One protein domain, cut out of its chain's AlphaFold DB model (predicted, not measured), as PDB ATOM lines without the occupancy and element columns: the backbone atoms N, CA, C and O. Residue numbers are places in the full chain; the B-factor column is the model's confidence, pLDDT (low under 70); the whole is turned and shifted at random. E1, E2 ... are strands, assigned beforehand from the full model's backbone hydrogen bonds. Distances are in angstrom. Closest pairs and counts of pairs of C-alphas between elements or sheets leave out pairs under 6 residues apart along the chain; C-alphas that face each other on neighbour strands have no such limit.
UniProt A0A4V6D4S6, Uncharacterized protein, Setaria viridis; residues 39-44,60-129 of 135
ATOM      1  N   GLU A  39     217.242 275.329 306.416       94.56
ATOM      2  CA  GLU A  39     218.319 276.248 306.039       94.56
ATOM      3  C   GLU A  39     218.386 277.427 307.011       94.56
ATOM      4  O   GLU A  39     217.355 277.855 307.551       94.56
ATOM      5  N   THR A  40     219.597 277.925 307.264       92.69
ATOM      6  CA  THR A  40     219.799 279.114 308.093       92.69
ATOM      7  C   THR A  40     219.022 280.300 307.527       92.69
ATOM      8  O   THR A  40     218.891 280.472 306.321       92.69
ATOM      9  N   GLN A  41     218.450 281.108 308.415       89.69
ATOM     10  CA  GLN A  41     217.728 282.329 308.024       89.69
ATOM     11  C   GLN A  41     218.543 283.587 308.323       89.69
ATOM     12  O   GLN A  41     218.063 284.700 308.113       89.69
ATOM     13  N   TYR A  42     219.761 283.416 308.838       87.25
ATOM     14  CA  TYR A  42     220.650 284.524 309.125       87.25
ATOM     15  C   TYR A  42     221.384 284.947 307.846       87.25
ATOM     16  O   TYR A  42     222.067 284.116 307.244       87.25
ATOM     17  N   PRO A  43     221.260 286.222 307.435       82.25
ATOM     18  CA  PRO A  43     221.986 286.745 306.287       82.25
ATOM     19  C   PRO A  43     223.477 286.939 306.614       82.25
ATOM     20  O   PRO A  43     223.862 286.892 307.794       82.25
ATOM     21  N   PRO A  44     224.310 287.240 305.599       76.69
ATOM     22  CA  PRO A  44     225.695 287.623 305.824       76.69
ATOM     23  C   PRO A  44     225.775 288.798 306.798       76.69
ATOM     24  O   PRO A  44     224.994 289.744 306.697       76.69
ATOM     25  N   GLY A  60     232.605 287.044 318.806       82.06
ATOM     26  CA  GLY A  60     232.657 285.591 318.697       82.06
ATOM     27  C   GLY A  60     233.613 285.205 317.581       82.06
ATOM     28  O   GLY A  60     233.648 285.875 316.546       82.06
ATOM     29  N   ASP A  61     234.389 284.150 317.802       88.00
ATOM     30  CA  ASP A  61     235.270 283.613 316.774       88.00
ATOM     31  C   ASP A  61     234.444 282.934 315.684       88.00
ATOM     32  O   ASP A  61     233.427 282.280 315.945       88.00
ATOM     33  N   THR A  62     234.880 283.101 314.439       88.81
ATOM     34  CA  THR A  62     234.194 282.528 313.285       88.81
ATOM     35  C   THR A  62     235.164 281.869 312.323       88.81
ATOM     36  O   THR A  62     236.301 282.318 312.186       88.81
ATOM     37  N   MET A  63     234.690 280.853 311.609       89.75
ATOM     38  CA  MET A  63     235.431 280.143 310.571       89.75
ATOM     39  C   MET A  63     234.747 280.288 309.214       89.75
ATOM     40  O   MET A  63     233.520 280.295 309.112       89.75
ATOM     41  N   GLU A  64     235.555 280.346 308.163       89.38
ATOM     42  CA  GLU A  64     235.112 280.283 306.777       89.38
ATOM     43  C   GLU A  64     235.936 279.221 306.050       89.38
ATOM     44  O   GLU A  64     237.153 279.132 306.231       89.38
ATOM     45  N   VAL A  65     235.263 278.385 305.262       91.38
ATOM     46  CA  VAL A  65     235.901 277.317 304.491       91.38
ATOM     47  C   VAL A  65     235.726 277.653 303.019       91.38
ATOM     48  O   VAL A  65     234.612 277.610 302.514       91.38
ATOM     49  N   PHE A  66     236.823 277.986 302.341       92.44
ATOM     50  CA  PHE A  66     236.782 278.438 300.946       92.44
ATOM     51  C   PHE A  66     236.786 277.293 299.936       92.44
ATOM     52  O   PHE A  66     236.189 277.397 298.867       92.44
ATOM     53  N   PHE A  67     237.497 276.209 300.243       95.12
ATOM     54  CA  PHE A  67     237.626 275.082 299.333       95.12
ATOM     55  C   PHE A  67     237.982 273.792 300.064       95.12
ATOM     56  O   PHE A  67     238.579 273.805 301.142       95.12
ATOM     57  N   VAL A  68     237.682 272.669 299.417       94.06
ATOM     58  CA  VAL A  68     238.196 271.346 299.780       94.06
ATOM     59  C   VAL A  68     239.044 270.834 298.628       94.06
ATOM     60  O   VAL A  68     238.596 270.777 297.486       94.06
ATOM     61  N   LYS A  69     240.285 270.450 298.921       95.56
ATOM     62  CA  LYS A  69     241.186 269.893 297.912       95.56
ATOM     63  C   LYS A  69     241.017 268.381 297.814       95.56
ATOM     64  O   LYS A  69     241.216 267.664 298.793       95.56
ATOM     65  N   VAL A  70     240.739 267.890 296.611       94.69
ATOM     66  CA  VAL A  70     240.731 266.456 296.311       94.69
ATOM     67  C   VAL A  70     242.167 265.999 296.059       94.69
ATOM     68  O   VAL A  70     242.728 266.214 294.987       94.69
ATOM     69  N   ASN A  71     242.784 265.379 297.067       91.81
ATOM     70  CA  ASN A  71     244.184 264.943 296.987       91.81
ATOM     71  C   ASN A  71     244.377 263.656 296.177       91.81
ATOM     72  O   ASN A  71     245.411 263.486 295.533       91.81
ATOM     73  N   GLN A  72     243.410 262.742 296.226       91.06
ATOM     74  CA  GLN A  72     243.477 261.458 295.543       91.06
ATOM     75  C   GLN A  72     242.072 261.008 295.150       91.06
ATOM     76  O   GLN A  72     241.116 261.218 295.894       91.06
ATOM     77  N   ILE A  73     241.974 260.364 293.991       92.00
ATOM     78  CA  ILE A  73     240.785 259.628 293.564       92.00
ATOM     79  C   ILE A  73     241.064 258.133 293.719       92.00
ATOM     80  O   ILE A  73     242.166 257.667 293.413       92.00
ATOM     81  N   THR A  74     240.097 257.395 294.250       88.56
ATOM     82  CA  THR A  74     240.177 255.943 294.439       88.56
ATOM     83  C   THR A  74     239.174 255.235 293.534       88.56
ATOM     84  O   THR A  74     238.234 255.851 293.022       88.56
ATOM     85  N   SER A  75     239.378 253.929 293.345       84.31
ATOM     86  CA  SER A  75     238.518 253.074 292.517       84.31
ATOM     87  C   SER A  75     238.496 253.512 291.041       84.31
ATOM     88  O   SER A  75     239.494 254.011 290.526       84.31
ATOM     89  N   ASP A  76     237.373 253.303 290.350       89.50
ATOM     90  CA  ASP A  76     237.217 253.538 288.909       89.50
ATOM     91  C   ASP A  76     236.964 255.014 288.538       89.50
ATOM     92  O   ASP A  76     236.620 255.321 287.394       89.50
ATOM     93  N   LEU A  77     237.108 255.943 289.489       92.62
ATOM     94  CA  LEU A  77     236.986 257.370 289.211       92.62
ATOM     95  C   LEU A  77     238.183 257.856 288.390       92.62
ATOM     96  O   LEU A  77     239.332 257.497 288.644       92.62
ATOM     97  N   GLN A  78     237.909 258.718 287.416       94.00
ATOM     98  CA  GLN A  78     238.919 259.334 286.564       94.00
ATOM     99  C   GLN A  78     238.653 260.827 286.460       94.00
ATOM    100  O   GLN A  78     237.507 261.264 286.490       94.00
ATOM    101  N   TRP A  79     239.723 261.603 286.322       95.12
ATOM    102  CA  TRP A  79     239.606 263.014 285.986       95.12
ATOM    103  C   TRP A  79     239.057 263.182 284.557       95.12
ATOM    104  O   TRP A  79     239.479 262.435 283.668       95.12
ATOM    105  N   PRO A  80     238.207 264.193 284.294       96.06
ATOM    106  CA  PRO A  80     237.665 265.165 285.247       96.06
ATOM    107  C   PRO A  80     236.512 264.609 286.104       96.06
ATOM    108  O   PRO A  80     235.810 263.692 285.690       96.06
ATOM    109  N   LEU A  81     236.304 265.193 287.288       95.94
ATOM    110  CA  LEU A  81     235.187 264.863 288.176       95.94
ATOM    111  C   LEU A  81     234.106 265.937 288.099       95.94
ATOM    112  O   LEU A  81     234.361 267.079 288.465       95.94
ATOM    113  N   ASP A  82     232.889 265.553 287.731       96.44
ATOM    114  CA  ASP A  82     231.721 266.424 287.848       96.44
ATOM    115  C   ASP A  82     231.087 266.260 289.232       96.44
ATOM    116  O   ASP A  82     230.359 265.298 289.508       96.44
ATOM    117  N   VAL A  83     231.382 267.203 290.126       95.81
ATOM    118  CA  VAL A  83     230.896 267.194 291.507       95.81
ATOM    119  C   VAL A  83     229.581 267.966 291.598       95.81
ATOM    120  O   VAL A  83     229.474 269.115 291.172       95.81
ATOM    121  N   TYR A  84     228.564 267.327 292.167       96.50
ATOM    122  CA  TYR A  84     227.252 267.908 292.454       96.50
ATOM    123  C   TYR A  84     226.749 267.373 293.797       96.50
ATOM    124  O   TYR A  84     227.224 266.350 294.291       96.50
ATOM    125  N   GLY A  85     225.762 268.048 294.374       95.56
ATOM    126  CA  GLY A  85     225.199 267.717 295.675       95.56
ATOM    127  C   GLY A  85     225.286 268.887 296.642       95.56
ATOM    128  O   GLY A  85     225.259 270.050 296.241       95.56
ATOM    129  N   ILE A  86     225.341 268.548 297.927       94.56
ATOM    130  CA  ILE A  86     225.251 269.496 299.029       94.56
ATOM    131  C   ILE A  86     226.430 269.275 299.973       94.56
ATOM    132  O   ILE A  86     226.646 268.158 300.439       94.56
ATOM    133  N   VAL A  87     227.121 270.358 300.315       94.25
ATOM    134  CA  VAL A  87     227.986 270.443 301.494       94.25
ATOM    135  C   VAL A  87     227.380 271.499 302.400       94.25
ATOM    136  O   VAL A  87     227.137 272.625 301.968       94.25
ATOM    137  N   ALA A  88     227.097 271.145 303.647       94.00
ATOM    138  CA  ALA A  88     226.508 272.060 304.611       94.00
ATOM    139  C   ALA A  88     227.084 271.821 305.998       94.00
ATOM    140  O   ALA A  88     227.384 270.689 306.373       94.00
ATOM    141  N   VAL A  89     227.158 272.895 306.768       92.19
ATOM    142  CA  VAL A  89     227.568 272.886 308.172       92.19
ATOM    143  C   VAL A  89     226.422 273.371 309.046       92.19
ATOM    144  O   VAL A  89     225.477 274.004 308.570       92.19
ATOM    145  N   ARG A  90     226.485 273.043 310.333       91.50
ATOM    146  CA  ARG A  90     225.577 273.554 311.362       91.50
ATOM    147  C   ARG A  90     226.423 274.115 312.487       91.50
ATOM    148  O   ARG A  90     227.455 273.535 312.810       91.50
ATOM    149  N   ASP A  91     225.961 275.198 313.085       90.88
ATOM    150  CA  ASP A  91     226.555 275.765 314.288       90.88
ATOM    151  C   ASP A  91     225.477 276.089 315.324       90.88
ATOM    152  O   ASP A  91     224.276 275.885 315.112       90.88
ATOM    153  N   SER A  92     225.925 276.585 316.468       88.62
ATOM    154  CA  SER A  92     225.103 276.842 317.645       88.62
ATOM    155  C   SER A  92     224.218 278.088 317.508       88.62
ATOM    156  O   SER A  92     223.487 278.410 318.442       88.62
ATOM    157  N   LEU A  93     224.272 278.804 316.373       87.94
ATOM    158  CA  LEU A  93     223.519 280.044 316.185       87.94
ATOM    159  C   LEU A  93     222.030 279.783 315.900       87.94
ATOM    160  O   LEU A  93     221.165 280.467 316.445       87.94
ATOM    161  N   ASP A  94     221.720 278.811 315.039       90.06
ATOM    162  CA  ASP A  94     220.343 278.361 314.771       90.06
ATOM    163  C   ASP A  94     220.191 276.854 314.540       90.06
ATOM    164  O   ASP A  94     219.066 276.394 314.322       90.06
ATOM    165  N   TRP A  95     221.284 276.086 314.583       90.56
ATOM    166  CA  TRP A  95     221.323 274.644 314.317       90.56
ATOM    167  C   TRP A  95     220.837 274.231 312.918       90.56
ATOM    168  O   TRP A  95     220.668 273.039 312.654       90.56
ATOM    169  N   LYS A  96     220.623 275.182 312.005       93.56
ATOM    170  CA  LYS A  96     220.168 274.928 310.633       93.56
ATOM    171  C   LYS A  96     221.362 274.809 309.688       93.56
ATOM    172  O   LYS A  96     222.486 275.167 310.026       93.56
ATOM    173  N   ARG A  97     221.121 274.272 308.492       94.25
ATOM    174  CA  ARG A  97     222.145 274.122 307.454       94.25
ATOM    175  C   ARG A  97     222.566 275.497 306.940       94.25
ATOM    176  O   ARG A  97     221.743 276.220 306.384       94.25
ATOM    177  N   ASN A  98     223.839 275.822 307.101       93.88
ATOM    178  CA  ASN A  98     224.525 276.846 306.328       93.88
ATOM    179  C   ASN A  98     225.225 276.128 305.169       93.88
ATOM    180  O   ASN A  98     226.134 275.321 305.393       93.88
ATOM    181  N   TYR A  99     224.733 276.322 303.949       94.56
ATOM    182  CA  TYR A  99     225.272 275.641 302.778       94.56
ATOM    183  C   TYR A  99     226.620 276.221 302.400       94.56
ATOM    184  O   TYR A  99     226.751 277.420 302.268       94.56
ATOM    185  N   LEU A 100     227.609 275.363 302.201       94.75
ATOM    186  CA  LEU A 100     228.910 275.750 301.669       94.75
ATOM    187  C   LEU A 100     228.990 275.470 300.162       94.75
ATOM    188  O   LEU A 100     229.700 276.160 299.439       94.75
ATOM    189  N   PHE A 101     228.238 274.472 299.694       95.69
ATOM    190  CA  PHE A 101     228.100 274.096 298.290       95.69
ATOM    191  C   PHE A 101     226.697 273.536 298.062       95.69
ATOM    192  O   PHE A 101     226.271 272.643 298.801       95.69
ATOM    193  N   SER A 102     225.981 274.026 297.052       94.62
ATOM    194  CA  SER A 102     224.666 273.499 296.675       94.62
ATOM    195  C   SER A 102     224.482 273.529 295.161       94.62
ATOM    196  O   SER A 102     224.061 274.528 294.575       94.62
ATOM    197  N   ARG A 103     224.813 272.416 294.499       95.62
ATOM    198  CA  ARG A 103     224.767 272.313 293.034       95.62
ATOM    199  C   ARG A 103     223.995 271.092 292.558       95.62
ATOM    200  O   ARG A 103     224.180 269.980 293.049       95.62
ATOM    201  N   GLY A 104     223.135 271.306 291.565       96.19
ATOM    202  CA  GLY A 104     222.434 270.246 290.843       96.19
ATOM    203  C   GLY A 104     223.344 269.519 289.849       96.19
ATOM    204  O   GLY A 104     224.435 269.982 289.525       96.19
ATOM    205  N   ARG A 105     222.881 268.374 289.331       95.38
ATOM    206  CA  ARG A 105     223.610 267.601 288.301       95.38
ATOM    207  C   ARG A 105     223.819 268.389 287.004       95.38
ATOM    208  O   ARG A 105     224.798 268.166 286.306       95.38
ATOM    209  N   ASP A 106     222.885 269.276 286.684       97.00
ATOM    210  CA  ASP A 106     222.875 270.167 285.524       97.00
ATOM    211  C   ASP A 106     223.787 271.395 285.682       97.00
ATOM    212  O   ASP A 106     224.057 272.084 284.702       97.00
ATOM    213  N   ASN A 107     224.288 271.648 286.893       95.62
ATOM    214  CA  ASN A 107     225.185 272.755 287.217       95.62
ATOM    215  C   ASN A 107     226.320 272.284 288.141       95.62
ATOM    216  O   ASN A 107     226.578 272.887 289.180       95.62
ATOM    217  N   CYS A 108     226.962 271.168 287.805       96.81
ATOM    218  CA  CYS A 108     228.088 270.629 288.567       96.81
ATOM    219  C   CYS A 108     229.314 271.562 288.546       96.81
ATOM    220  O   CYS A 108     229.439 272.451 287.701       96.81
ATOM    221  N   GLN A 109     230.229 271.358 289.498       96.94
ATOM    222  CA  GLN A 109     231.588 271.885 289.410       96.94
ATOM    223  C   GLN A 109     232.502 270.785 288.867       96.94
ATOM    224  O   GLN A 109     232.624 269.720 289.473       96.94
ATOM    225  N   THR A 110     233.152 271.052 287.737       97.38
ATOM    226  CA  THR A 110     234.117 270.131 287.138       97.38
ATOM    227  C   THR A 110     235.496 270.350 287.751       97.38
ATOM    228  O   THR A 110     236.074 271.427 287.623       97.38
ATOM    229  N   LEU A 111     236.039 269.316 288.385       97.56
ATOM    230  CA  LEU A 111     237.393 269.290 288.926       97.56
ATOM    231  C   LEU A 111     238.323 268.532 287.978       97.56
ATOM    232  O   LEU A 111     237.946 267.523 287.378       97.56
ATOM    233  N   THR A 112     239.563 268.988 287.862       96.69
ATOM    234  CA  THR A 112     240.599 268.384 287.013       96.69
ATOM    235  C   THR A 112     241.825 268.005 287.839       96.69
ATOM    236  O   THR A 112     241.948 268.371 289.007       96.69
ATOM    237  N   SER A 113     242.777 267.284 287.241       94.56
ATOM    238  CA  SER A 113     244.028 266.958 287.936       94.56
ATOM    239  C   SER A 113     244.914 268.186 288.181       94.56
ATOM    240  O   SER A 113     245.739 268.167 289.093       94.56
ATOM    241  N   GLN A 114     244.753 269.251 287.388       94.81
ATOM    242  CA  GLN A 114     245.436 270.532 287.574       94.81
ATOM    243  C   GLN A 114     244.693 271.444 288.554       94.81
ATOM    244  O   GLN A 114     245.336 272.149 289.329       94.81
ATOM    245  N   ASP A 115     243.361 271.405 288.530       95.38
ATOM    246  CA  ASP A 115     242.476 272.198 289.379       95.38
ATOM    247  C   ASP A 115     241.515 271.284 290.151       95.38
ATOM    248  O   ASP A 115     240.421 270.947 289.697       95.38
ATOM    249  N   CYS A 116     241.992 270.821 291.306       95.69
ATOM    250  CA  CYS A 116     241.338 269.823 292.155       95.69
ATOM    251  C   CYS A 116     240.671 270.446 293.394       95.69
ATOM    252  O   CYS A 116     240.530 269.781 294.424       95.69
ATOM    253  N   LEU A 117     240.309 271.731 293.320       97.25
ATOM    254  CA  LEU A 117     239.682 272.474 294.410       97.25
ATOM    255  C   LEU A 117     238.162 272.496 294.230       97.25
ATOM    256  O   LEU A 117     237.649 273.145 293.327       97.25
ATOM    257  N   LEU A 118     237.437 271.811 295.112       96.75
ATOM    258  CA  LEU A 118     235.998 272.004 295.252       96.75
ATOM    259  C   LEU A 118     235.770 273.350 295.933       96.75
ATOM    260  O   LEU A 118     236.138 273.510 297.096       96.75
ATOM    261  N   GLU A 119     235.195 274.306 295.214       96.62
ATOM    262  CA  GLU A 119     234.976 275.655 295.724       96.62
ATOM    263  C   GLU A 119     233.702 275.685 296.565       96.62
ATOM    264  O   GLU A 119     232.642 275.231 296.137       96.62
ATOM    265  N   LEU A 120     233.804 276.241 297.767       94.62
ATOM    266  CA  LEU A 120     232.715 276.337 298.729       94.62
ATOM    267  C   LEU A 120     232.241 277.793 298.821       94.62
ATOM    268  O   LEU A 120     232.556 278.513 299.763       94.62
ATOM    269  N   THR A 121     231.546 278.248 297.778       85.56
ATOM    270  CA  THR A 121     231.222 279.670 297.549       85.56
ATOM    271  C   THR A 121     229.805 280.068 297.947       85.56
ATOM    272  O   THR A 121     229.442 281.236 297.807       85.56
ATOM    273  N   ASP A 122     229.029 279.138 298.507       81.75
ATOM    274  CA  ASP A 122     227.625 279.371 298.844       81.75
ATOM    275  C   ASP A 122     227.306 279.728 300.325       81.75
ATOM    276  O   ASP A 122     226.109 279.792 300.637       81.75
ATOM    277  N   PRO A 123     228.258 279.978 301.269       86.50
ATOM    278  CA  PRO A 123     227.881 280.269 302.651       86.50
ATOM    279  C   PRO A 123     227.064 281.552 302.754       86.50
ATOM    280  O   PRO A 123     227.472 282.627 302.315       86.50
ATOM    281  N   SER A 124     225.926 281.458 303.441       87.69
ATOM    282  CA  SER A 124     225.125 282.638 303.778       87.69
ATOM    283  C   SER A 124     225.802 283.498 304.843       87.69
ATOM    284  O   SER A 124     225.482 284.668 304.982       87.69
ATOM    285  N   ARG A 125     226.716 282.930 305.632       90.12
ATOM    286  CA  ARG A 125     227.438 283.599 306.724       90.12
ATOM    287  C   ARG A 125     228.647 282.772 307.153       90.12
ATOM    288  O   ARG A 125     228.733 281.590 306.818       90.12
ATOM    289  N   SER A 126     229.529 283.363 307.956       89.56
ATOM    290  CA  SER A 126     230.593 282.618 308.633       89.56
ATOM    291  C   SER A 126     230.029 281.627 309.664       89.56
ATOM    292  O   SER A 126     228.913 281.785 310.177       89.56
ATOM    293  N   ILE A 127     230.804 280.581 309.941       90.94
ATOM    294  CA  ILE A 127     230.490 279.534 310.918       90.94
ATOM    295  C   ILE A 127     230.867 280.048 312.300       90.94
ATOM    296  O   ILE A 127     232.012 280.450 312.503       90.94
ATOM    297  N   LEU A 128     229.937 280.024 313.251       90.00
ATOM    298  CA  LEU A 128     230.214 280.428 314.626       90.00
ATOM    299  C   LEU A 128     230.964 279.320 315.379       90.00
ATOM    300  O   LEU A 128     230.480 278.194 315.460       90.00
ATOM    301  N   LEU A 129     232.109 279.653 315.977       90.25
ATOM    302  CA  LEU A 129     232.939 278.721 316.749       90.25
ATOM    303  C   LEU A 129     232.642 278.812 318.252       90.25
ATOM    304  O   LEU A 129     233.521 279.120 319.053       90.25
TER     305      LEU A 129
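What this domain is: This is residues 39 to 44 and 60 to 129 of the 135 residues of an uncharacterized protein of Setaria viridis (UniProt A0A4V6D4S6). With little regular structure, loops join three two-stranded antiparallel sheets: hairpin E3 and E4 lengthwise, E2 and E5 past its end, E1 and E6 across from it. The 76 printed residues have six named strands in order E1 to E6, 23 residues, class all strand. It is loose, radius of gyration of the C-alphas 14.2 A, spanning 41 by 26 by 20 A.

Where its parts are: Find C-alpha 67 at (237.626, 275.082, 299.333), where E1, residues 67 to 69, begins. Then come E2, 81 to 83, E3, 85 to 89 over 13.7 A, E4, 98 to 103 over 14.0 A, and E5, 109 to 111. E6, 117 to 119, ends at (234.976, 275.655, 295.724).

How they stand to each other: Look at N 87 and O 101 (E3, E4), and N 81 and O 111 (E2, E5): both 2.9 A, within hydrogen-bond range. E2 runs on into E3 at 58 degrees.

The domain as a whole: Residues 45 to 59 are cut, with 14.8 A between C-alphas 44 and 60. The E1 to E2 link is long; no printed residue is under 70 pLDDT.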